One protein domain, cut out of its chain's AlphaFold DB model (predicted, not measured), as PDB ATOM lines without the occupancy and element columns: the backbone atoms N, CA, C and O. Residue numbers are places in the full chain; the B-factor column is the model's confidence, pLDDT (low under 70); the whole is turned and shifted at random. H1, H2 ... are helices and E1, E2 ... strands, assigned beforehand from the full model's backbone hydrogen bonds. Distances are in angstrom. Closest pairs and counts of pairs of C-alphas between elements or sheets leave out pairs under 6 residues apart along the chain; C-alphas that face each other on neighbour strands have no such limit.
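What this domain is: This is residues 171 to 232 and 240 to 254 of the 309 residues of an uncharacterized protein of Ktedonobacteria bacterium brp13 (UniProt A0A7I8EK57). A single wall of seven strands, strongly twisted from edge to edge, runs through the whole width of the printed part, from E3 at one edge to E7 at the other; one short helix, H1, lies in the crossover from E3 to E4 and only grazes this sheet. The 77 printed residues hold, along the chain, E1, E2, E3, H1, E4, E5, E6 and E7, in a mixed sheet of order E3 E2 E1 E4 E5 E6 E7; the class is mostly strand. The whole is compact, with a radius of gyration of the C-alphas of 12.9 A and spans of 32 by 31 by 22 A.

Where its parts are: E1, residues 178 to 181, begins at C-alpha 178 (172.009, 163.824, 193.290). E2 is residues 187 to 191, E3 195 to 197 and H1 204 to 211. E4, 215 to 220, is 16.5 A long; E5, 223 to 230, 22.8 A; E6, 240 to 246, 19.4 A. E7, 249 to 252, ends at C-alpha 252 (157.107, 154.875, 183.533).

How they stand to each other: E1, E2 and E3 form a meander, each strand the antiparallel neighbour of the one before, with N 180 and O 188 at 2.9 A and N 195 and O 191 at 2.9 A. E1 and E4 are parallel, at 15 degrees; N 179 and O 217 are 2.8 A apart. E3, H1 and E4 form a split strand-helix-strand unit, two strands running the same way with E2 and E1 between them, and a right-handed crossover. H1 is only just on the sheet, grazing it with residues 206 to 211; every O i to N i+4 pair in H1 is within hydrogen-bond range. The hairpin E4 and E5 has N 218 and O 225 at 2.8 A. E5 and E6 are antiparallel, with N 226 and O 243 at 2.9 A. The hairpin E6 and E7 has N 249 and O 246 at 3.1 A.

The domain as a whole: Residues 233 to 239 are not printed; C-alphas 232 and 240 are 11.5 A apart across the cut. Of the links printed whole, none is long. Residues 171 to 173 and 246 to 254 have pLDDT under 70.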
ATOM      1  N   ALA A 171     179.468 154.811 185.262       56.25
ATOM      2  CA  ALA A 171     178.283 154.013 185.599       56.25
ATOM      3  C   ALA A 171     178.569 152.828 186.551       56.25
ATOM      4  O   ALA A 171     177.639 152.168 187.011       56.25
ATOM      5  N   ARG A 172     179.844 152.543 186.860       60.38
ATOM      6  CA  ARG A 172     180.249 151.441 187.753       60.38
ATOM      7  C   ARG A 172     180.140 151.769 189.242       60.38
ATOM      8  O   ARG A 172     180.139 150.855 190.061       60.38
ATOM      9  N   THR A 173     180.036 153.043 189.614       61.53
ATOM     10  CA  THR A 173     179.737 153.430 190.996       61.53
ATOM     11  C   THR A 173     178.226 153.414 191.185       61.53
ATOM     12  O   THR A 173     177.523 154.240 190.616       61.53
ATOM     13  N   HIS A 174     177.713 152.481 191.990       71.44
ATOM     14  CA  HIS A 174     176.273 152.297 192.242       71.44
ATOM     15  C   HIS A 174     175.558 153.512 192.870       71.44
ATOM     16  O   HIS A 174     174.341 153.488 193.050       71.44
ATOM     17  N   VAL A 175     176.291 154.570 193.221       86.31
ATOM     18  CA  VAL A 175     175.732 155.808 193.759       86.31
ATOM     19  C   VAL A 175     175.483 156.771 192.604       86.31
ATOM     20  O   VAL A 175     176.414 157.195 191.925       86.31
ATOM     21  N   LEU A 176     174.216 157.111 192.375       91.00
ATOM     22  CA  LEU A 176     173.834 158.102 191.374       91.00
ATOM     23  C   LEU A 176     174.095 159.514 191.910       91.00
ATOM     24  O   LEU A 176     173.704 159.782 193.051       91.00
ATOM     25  N   PRO A 177     174.658 160.426 191.100       94.88
ATOM     26  CA  PRO A 177     174.697 161.841 191.438       94.88
ATOM     27  C   PRO A 177     173.306 162.372 191.778       94.88
ATOM     28  O   PRO A 177     172.309 161.959 191.175       94.88
ATOM     29  N   LEU A 178     173.243 163.263 192.760       95.75
ATOM     30  CA  LEU A 178     172.009 163.824 193.290       95.75
ATOM     31  C   LEU A 178     171.970 165.326 193.026       95.75
ATOM     32  O   LEU A 178     172.902 166.043 193.354       95.75
ATOM     33  N   VAL A 179     170.871 165.794 192.458       96.31
ATOM     34  CA  VAL A 179     170.519 167.206 192.382       96.31
ATOM     35  C   VAL A 179     169.399 167.440 193.383       96.31
ATOM     36  O   VAL A 179     168.340 166.827 193.258       96.31
ATOM     37  N   GLU A 180     169.619 168.289 194.377       96.31
ATOM     38  CA  GLU A 180     168.668 168.535 195.459       96.31
ATOM     39  C   GLU A 180     168.325 170.017 195.572       96.31
ATOM     40  O   GLU A 180     169.190 170.885 195.470       96.31
ATOM     41  N   TYR A 181     167.045 170.311 195.783       95.31
ATOM     42  CA  TYR A 181     166.570 171.646 196.104       95.31
ATOM     43  C   TYR A 181     166.730 171.909 197.603       95.31
ATOM     44  O   TYR A 181     165.954 171.409 198.419       95.31
ATOM     45  N   GLY A 182     167.753 172.682 197.962       90.38
ATOM     46  CA  GLY A 182     168.080 172.990 199.348       90.38
ATOM     47  C   GLY A 182     167.118 173.990 199.995       90.38
ATOM     48  O   GLY A 182     166.402 174.736 199.324       90.38
ATOM     49  N   ALA A 183     167.161 174.065 201.328       86.81
ATOM     50  CA  ALA A 183     166.341 174.982 202.127       86.81
ATOM     51  C   ALA A 183     166.578 176.470 201.799       86.81
ATOM     52  O   ALA A 183     165.697 177.296 202.011       86.81
ATOM     53  N   GLN A 184     167.743 176.817 201.240       90.44
ATOM     54  CA  GLN A 184     168.064 178.180 200.798       90.44
ATOM     55  C   GLN A 184     167.420 178.542 199.449       90.44
ATOM     56  O   GLN A 184     167.743 179.573 198.867       90.44
ATOM     57  N   GLY A 185     166.555 177.680 198.912       92.44
ATOM     58  CA  GLY A 185     165.861 177.917 197.654       92.44
ATOM     59  C   GLY A 185     166.733 177.738 196.407       92.44
ATOM     60  O   GLY A 185     166.351 178.182 195.325       92.44
ATOM     61  N   ARG A 186     167.902 177.099 196.550       93.25
ATOM     62  CA  ARG A 186     168.875 176.860 195.473       93.25
ATOM     63  C   ARG A 186     169.069 175.369 195.230       93.25
ATOM     64  O   ARG A 186     168.999 174.576 196.169       93.25
ATOM     65  N   TYR A 187     169.352 175.000 193.984       94.12
ATOM     66  CA  TYR A 187     169.764 173.636 193.669       94.12
ATOM     67  C   TYR A 187     171.231 173.427 194.027       94.12
ATOM     68  O   TYR A 187     172.077 174.270 193.730       94.12
ATOM     69  N   VAL A 188     171.508 172.292 194.653       94.62
ATOM     70  CA  VAL A 188     172.842 171.821 195.001       94.62
ATOM     71  C   VAL A 188     173.060 170.483 194.311       94.62
ATOM     72  O   VAL A 188     172.153 169.651 194.234       94.62
ATOM     73  N   ILE A 189     174.261 170.283 193.782       96.38
ATOM     74  CA  ILE A 189     174.657 169.024 193.167       96.38
ATOM     75  C   ILE A 189     175.556 168.276 194.142       96.38
ATOM     76  O   ILE A 189     176.530 168.826 194.638       96.38
ATOM     77  N   ILE A 190     175.268 167.002 194.369       95.31
ATOM     78  CA  ILE A 190     176.071 166.095 195.179       95.31
ATOM     79  C   ILE A 190     176.561 164.976 194.257       95.31
ATOM     80  O   ILE A 190     175.813 164.072 193.865       95.31
ATOM     81  N   SER A 191     177.830 165.066 193.874       93.00
ATOM     82  CA  SER A 191     178.543 164.062 193.093       93.00
ATOM     83  C   SER A 191     179.186 163.034 194.034       93.00
ATOM     84  O   SER A 191     179.843 163.425 194.996       93.00
ATOM     85  N   PRO A 192     179.088 161.719 193.764       88.44
ATOM     86  CA  PRO A 192     179.756 160.703 194.582       88.44
ATOM     87  C   PRO A 192     181.286 160.822 194.577       88.44
ATOM     88  O   PRO A 192     181.941 160.312 195.477       88.44
ATOM     89  N   GLN A 193     181.846 161.432 193.530       87.25
ATOM     90  CA  GLN A 193     183.291 161.531 193.306       87.25
ATOM     91  C   GLN A 193     183.859 162.845 193.844       87.25
ATOM     92  O   GLN A 193     184.958 162.866 194.382       87.25
ATOM     93  N   GLU A 194     183.102 163.932 193.694       89.69
ATOM     94  CA  GLU A 194     183.583 165.299 193.931       89.69
ATOM     95  C   GLU A 194     182.899 165.967 195.137       89.69
ATOM     96  O   GLU A 194     183.288 167.059 195.537       89.69
ATOM     97  N   GLY A 195     181.898 165.319 195.744       93.31
ATOM     98  CA  GLY A 195     181.125 165.884 196.845       93.31
ATOM     99  C   GLY A 195     180.134 166.948 196.375       93.31
ATOM    100  O   GLY A 195     179.471 166.786 195.347       93.31
ATOM    101  N   GLU A 196     179.987 168.015 197.159       95.25
ATOM    102  CA  GLU A 196     179.078 169.122 196.855       95.25
ATOM    103  C   GLU A 196     179.667 170.042 195.774       95.25
ATOM    104  O   GLU A 196     180.708 170.668 195.962       95.25
ATOM    105  N   LEU A 197     178.970 170.156 194.644       95.31
ATOM    106  CA  LEU A 197     179.323 171.035 193.537       95.31
ATOM    107  C   LEU A 197     178.401 172.258 193.525       95.31
ATOM    108  O   LEU A 197     177.180 172.150 193.389       95.31
ATOM    109  N   SER A 198     179.006 173.442 193.603       91.19
ATOM    110  CA  SER A 198     178.315 174.734 193.511       91.19
ATOM    111  C   SER A 198     178.192 175.200 192.056       91.19
ATOM    112  O   SER A 198     178.728 176.243 191.681       91.19
ATOM    113  N   LEU A 199     177.515 174.417 191.210       95.00
ATOM    114  CA  LEU A 199     177.199 174.847 189.844       95.00
ATOM    115  C   LEU A 199     175.949 175.727 189.851       95.00
ATOM    116  O   LEU A 199     174.937 175.384 190.460       95.00
ATOM    117  N   LEU A 200     176.011 176.859 189.148       93.75
ATOM    118  CA  LEU A 200     174.856 177.734 188.986       93.75
ATOM    119  C   LEU A 200     173.810 177.025 188.102       93.75
ATOM    120  O   LEU A 200     174.171 176.593 186.999       93.75
ATOM    121  N   PRO A 201     172.541 176.909 188.537       93.31
ATOM    122  CA  PRO A 201     171.471 176.389 187.690       93.31
ATOM    123  C   PRO A 201     171.408 177.152 186.365       93.31
ATOM    124  O   PRO A 201     171.656 178.355 186.331       93.31
ATOM    125  N   ASP A 202     171.121 176.442 185.275       91.31
ATOM    126  CA  ASP A 202     171.053 176.980 183.909       91.31
ATOM    127  C   ASP A 202     172.370 177.561 183.344       91.31
ATOM    128  O   ASP A 202     172.381 178.134 182.253       91.31
ATOM    129  N   SER A 203     173.505 177.387 184.029       94.81
ATOM    130  CA  SER A 203     174.815 177.740 183.467       94.81
ATOM    131  C   SER A 203     175.310 176.697 182.453       94.81
ATOM    132  O   SER A 203     174.955 175.523 182.554       94.81
ATOM    133  N   PRO A 204     176.200 177.063 181.510       95.00
ATOM    134  CA  PRO A 204     176.830 176.086 180.619       95.00
ATOM    135  C   PRO A 204     177.502 174.934 181.381       95.00
ATOM    136  O   PRO A 204     177.271 173.772 181.065       95.00
ATOM    137  N   ALA A 205     178.210 175.246 182.474       94.44
ATOM    138  CA  ALA A 205     178.861 174.247 183.321       94.44
ATOM    139  C   ALA A 205     177.872 173.234 183.930       94.44
ATOM    140  O   ALA A 205     178.200 172.058 184.074       94.44
ATOM    141  N   TRP A 206     176.651 173.667 184.260       94.38
ATOM    142  CA  TRP A 206     175.581 172.784 184.728       94.38
ATOM    143  C   TRP A 206     175.159 171.778 183.652       94.38
ATOM    144  O   TRP A 206     175.021 170.583 183.928       94.38
ATOM    145  N   PHE A 207     174.976 172.245 182.415       92.25
ATOM    146  CA  PHE A 207     174.597 171.385 181.295       92.25
ATOM    147  C   PHE A 207     175.730 170.455 180.870       92.25
ATOM    148  O   PHE A 207     175.465 169.280 180.631       92.25
ATOM    149  N   ASP A 208     176.976 170.928 180.858       92.44
ATOM    150  CA  ASP A 208     178.156 170.102 180.585       92.44
ATOM    151  C   ASP A 208     178.296 168.985 181.623       92.44
ATOM    152  O   ASP A 208     178.529 167.819 181.285       92.44
ATOM    153  N   TRP A 209     178.070 169.318 182.897       93.88
ATOM    154  CA  TRP A 209     178.055 168.338 183.972       93.88
ATOM    155  C   TRP A 209     176.960 167.289 183.759       93.88
ATOM    156  O   TRP A 209     177.280 166.100 183.710       93.88
ATOM    157  N   LEU A 210     175.701 167.697 183.544       92.62
ATOM    158  CA  LEU A 210     174.594 166.777 183.238       92.62
ATOM    159  C   LEU A 210     174.890 165.925 181.998       92.62
ATOM    160  O   LEU A 210     174.601 164.724 181.974       92.62
ATOM    161  N   ALA A 211     175.498 166.528 180.977       89.81
ATOM    162  CA  ALA A 211     175.857 165.863 179.739       89.81
ATOM    163  C   ALA A 211     176.972 164.824 179.919       89.81
ATOM    164  O   ALA A 211     177.126 163.936 179.078       89.81
ATOM    165  N   SER A 212     177.716 164.887 181.019       90.75
ATOM    166  CA  SER A 212     178.750 163.918 181.369       90.75
ATOM    167  C   SER A 212     178.218 162.686 182.119       90.75
ATOM    168  O   SER A 212     178.959 161.719 182.323       90.75
ATOM    169  N   LEU A 213     176.943 162.698 182.529       91.19
ATOM    170  CA  LEU A 213     176.318 161.630 183.310       91.19
ATOM    171  C   LEU A 213     175.600 160.620 182.415       91.19
ATOM    172  O   LEU A 213     175.087 160.962 181.352       91.19
ATOM    173  N   ALA A 214     175.517 159.370 182.877       90.81
ATOM    174  CA  ALA A 214     174.625 158.352 182.310       90.81
ATOM    175  C   ALA A 214     173.261 158.321 183.022       90.81
ATOM    176  O   ALA A 214     172.245 157.957 182.432       90.81
ATOM    177  N   SER A 215     173.225 158.700 184.299       92.88
ATOM    178  CA  SER A 215     172.006 158.812 185.100       92.88
ATOM    179  C   SER A 215     172.240 159.689 186.330       92.88
ATOM    180  O   SER A 215     173.379 159.845 186.771       92.88
ATOM    181  N   PHE A 216     171.169 160.274 186.864       95.00
ATOM    182  CA  PHE A 216     171.184 161.084 188.082       95.00
ATOM    183  C   PHE A 216     169.815 161.063 188.772       95.00
ATOM    184  O   PHE A 216     168.797 160.679 188.189       95.00
ATOM    185  N   ARG A 217     169.783 161.463 190.042       95.31
ATOM    186  CA  ARG A 217     168.558 161.656 190.827       95.31
ATOM    187  C   ARG A 217     168.303 163.142 190.982       95.31
ATOM    188  O   ARG A 217     169.234 163.904 191.202       95.31
ATOM    189  N   PHE A 218     167.042 163.529 190.923       95.44
ATOM    190  CA  PHE A 218     166.615 164.901 191.129       95.44
ATOM    191  C   PHE A 218     165.555 164.943 192.227       95.44
ATOM    192  O   PHE A 218     164.574 164.195 192.188       95.44
ATOM    193  N   VAL A 219     165.765 165.802 193.216       94.69
ATOM    194  CA  VAL A 219     164.886 166.039 194.360       94.69
ATOM    195  C   VAL A 219     164.513 167.512 194.342       94.69
ATOM    196  O   VAL A 219     165.322 168.370 194.673       94.69
ATOM    197  N   GLY A 220     163.289 167.801 193.909       93.19
ATOM    198  CA  GLY A 220     162.719 169.143 193.923       93.19
ATOM    199  C   GLY A 220     161.658 169.294 195.010       93.19
ATOM    200  O   GLY A 220     161.285 168.330 195.680       93.19
ATOM    201  N   GLN A 221     161.090 170.498 195.122       91.56
ATOM    202  CA  GLN A 221     159.979 170.782 196.046       91.56
ATOM    203  C   GLN A 221     158.768 169.857 195.826       91.56
ATOM    204  O   GLN A 221     158.080 169.480 196.766       91.56
ATOM    205  N   GLN A 222     158.527 169.462 194.572       89.19
ATOM    206  CA  GLN A 222     157.394 168.622 194.164       89.19
ATOM    207  C   GLN A 222     157.698 167.112 194.243       89.19
ATOM    208  O   GLN A 222     156.934 166.272 193.755       89.19
ATOM    209  N   GLY A 223     158.827 166.738 194.848       90.75
ATOM    210  CA  GLY A 223     159.232 165.357 195.073       90.75
ATOM    211  C   GLY A 223     160.438 164.934 194.245       90.75
ATOM    212  O   GLY A 223     161.283 165.740 193.861       90.75
ATOM    213  N   ARG A 224     160.543 163.625 194.006       93.12
ATOM    214  CA  ARG A 224     161.767 162.997 193.508       93.12
ATOM    215  C   ARG A 224     161.558 162.256 192.192       93.12
ATOM    216  O   ARG A 224     160.600 161.497 192.052       93.12
ATOM    217  N   LEU A 225     162.506 162.415 191.277       94.50
ATOM    218  CA  LEU A 225     162.602 161.663 190.029       94.50
ATOM    219  C   LEU A 225     164.022 161.127 189.828       94.50
ATOM    220  O   LEU A 225     164.988 161.641 190.394       94.50
ATOM    221  N   SER A 226     164.144 160.075 189.029       93.69
ATOM    222  CA  SER A 226     165.427 159.585 188.528       93.69
ATOM    223  C   SER A 226     165.440 159.756 187.016       93.69
ATOM    224  O   SER A 226     164.458 159.428 186.353       93.69
ATOM    225  N   ALA A 227     166.544 160.257 186.475       94.44
ATOM    226  CA  ALA A 227     166.747 160.417 185.046       94.44
ATOM    227  C   ALA A 227     167.897 159.519 184.589       94.44
ATOM    228  O   ALA A 227     168.934 159.436 185.246       94.44
ATOM    229  N   TYR A 228     167.717 158.841 183.463       93.12
ATOM    230  CA  TYR A 228     168.743 158.014 182.843       93.12
ATOM    231  C   TYR A 228     168.752 158.212 181.334       93.12
ATOM    232  O   TYR A 228     167.740 158.525 180.703       93.12
ATOM    233  N   ARG A 229     169.927 158.039 180.752       90.06
ATOM    234  CA  ARG A 229     170.143 158.116 179.316       90.06
ATOM    235  C   ARG A 229     169.809 156.794 178.650       90.06
ATOM    236  O   ARG A 229     170.203 155.734 179.126       90.06
ATOM    237  N   VAL A 230     169.100 156.870 177.528       87.81
ATOM    238  CA  VAL A 230     168.762 155.696 176.719       87.81
ATOM    239  C   VAL A 230     169.492 155.759 175.390       87.81
ATOM    240  O   VAL A 230     169.239 156.632 174.556       87.81
ATOM    241  N   SER A 231     170.395 154.803 175.193       83.62
ATOM    242  CA  SER A 231     171.025 154.512 173.911       83.62
ATOM    243  C   SER A 231     170.128 153.574 173.101       83.62
ATOM    244  O   SER A 231     169.738 152.508 173.584       83.62
ATOM    245  N   LYS A 232     169.807 153.933 171.854       81.94
ATOM    246  CA  LYS A 232     169.259 152.966 170.890       81.94
ATOM    247  C   LYS A 232     170.422 152.111 170.380       81.94
ATOM    248  O   LYS A 232     171.488 152.664 170.144       81.94
ATOM    249  N   TRP A 240     166.974 161.391 177.113       89.62
ATOM    250  CA  TRP A 240     166.765 161.147 178.529       89.62
ATOM    251  C   TRP A 240     165.393 160.509 178.753       89.62
ATOM    252  O   TRP A 240     164.411 160.878 178.113       89.62
ATOM    253  N   GLN A 241     165.328 159.559 179.676       92.62
ATOM    254  CA  GLN A 241     164.087 159.067 180.255       92.62
ATOM    255  C   GLN A 241     164.079 159.420 181.737       92.62
ATOM    256  O   GLN A 241     165.058 159.188 182.442       92.62
ATOM    257  N   ALA A 242     162.967 159.984 182.198       92.12
ATOM    258  CA  ALA A 242     162.732 160.258 183.604       92.12
ATOM    259  C   ALA A 242     161.653 159.311 184.134       92.12
ATOM    260  O   ALA A 242     160.632 159.091 183.475       92.12
ATOM    261  N   CYS A 243     161.869 158.765 185.327       90.19
ATOM    262  CA  CYS A 243     160.877 157.997 186.064       90.19
ATOM    263  C   CYS A 243     160.626 158.631 187.434       90.19
ATOM    264  O   CYS A 243     161.546 159.096 188.116       90.19
ATOM    265  N   ARG A 244     159.356 158.640 187.848       86.50
ATOM    266  CA  ARG A 244     158.946 159.049 189.193       86.50
ATOM    267  C   ARG A 244     158.591 157.796 189.984       86.50
ATOM    268  O   ARG A 244     157.760 156.995 189.555       86.50
ATOM    269  N   CYS A 245     159.210 157.626 191.145       72.44
ATOM    270  CA  CYS A 245     158.811 156.589 192.089       72.44
ATOM    271  C   CYS A 245     157.768 157.197 193.027       72.44
ATOM    272  O   CYS A 245     158.115 157.998 193.892       72.44
ATOM    273  N   ALA A 246     156.502 156.822 192.860       68.00
ATOM    274  CA  ALA A 246     155.454 157.131 193.826       68.00
ATOM    275  C   ALA A 246     154.997 155.811 194.463       68.00
ATOM    276  O   ALA A 246     154.685 154.853 193.761       68.00
ATOM    277  N   HIS A 247     155.002 155.730 195.796       64.50
ATOM    278  CA  HIS A 247     154.525 154.558 196.549       64.50
ATOM    279  C   HIS A 247     155.181 153.215 196.168       64.50
ATOM    280  O   HIS A 247     154.485 152.213 196.004       64.50
ATOM    281  N   TYR A 248     156.509 153.188 195.989       54.59
ATOM    282  CA  TYR A 248     157.265 151.993 195.563       54.59
ATOM    283  C   TYR A 248     156.804 151.379 194.230       54.59
ATOM    284  O   TYR A 248     157.196 150.267 193.886       54.59
ATOM    285  N   ARG A 249     155.985 152.100 193.457       53.62
ATOM    286  CA  ARG A 249     155.622 151.738 192.093       53.62
ATOM    287  C   ARG A 249     156.364 152.651 191.135       53.62
ATOM    288  O   ARG A 249     156.366 153.875 191.275       53.62
ATOM    289  N   GLU A 250     157.028 152.030 190.173       58.53
ATOM    290  CA  GLU A 250     157.667 152.736 189.076       58.53
ATOM    291  C   GLU A 250     156.596 153.142 188.072       58.53
ATOM    292  O   GLU A 250     156.056 152.316 187.335       58.53
ATOM    293  N   TYR A 251     156.282 154.432 188.040       65.56
ATOM    294  CA  TYR A 251     155.486 154.985 186.960       65.56
ATOM    295  C   TYR A 251     156.454 155.340 185.839       65.56
ATOM    296  O   TYR A 251     157.185 156.332 185.911       65.56
ATOM    297  N   LYS A 252     156.491 154.495 184.803       64.00
ATOM    298  CA  LYS A 252     157.107 154.875 183.533       64.00
ATOM    299  C   LYS A 252     156.232 155.968 182.946       64.00
ATOM    300  O   LYS A 252     155.144 155.687 182.446       64.00
ATOM    301  N   THR A 253     156.682 157.211 183.053       58.62
ATOM    302  CA  THR A 253     156.089 158.331 182.331       58.62
ATOM    303  C   THR A 253     156.100 157.938 180.861       58.62
ATOM    304  O   THR A 253     157.168 157.729 180.281       58.62
ATOM    305  N   ALA A 254     154.915 157.702 180.289       47.19
ATOM    306  CA  ALA A 254     154.795 157.367 178.883       47.19
ATOM    307  C   ALA A 254     155.488 158.488 178.115       47.19
ATOM    308  O   ALA A 254     155.104 159.648 178.247       47.19
TER     309      ALA A 254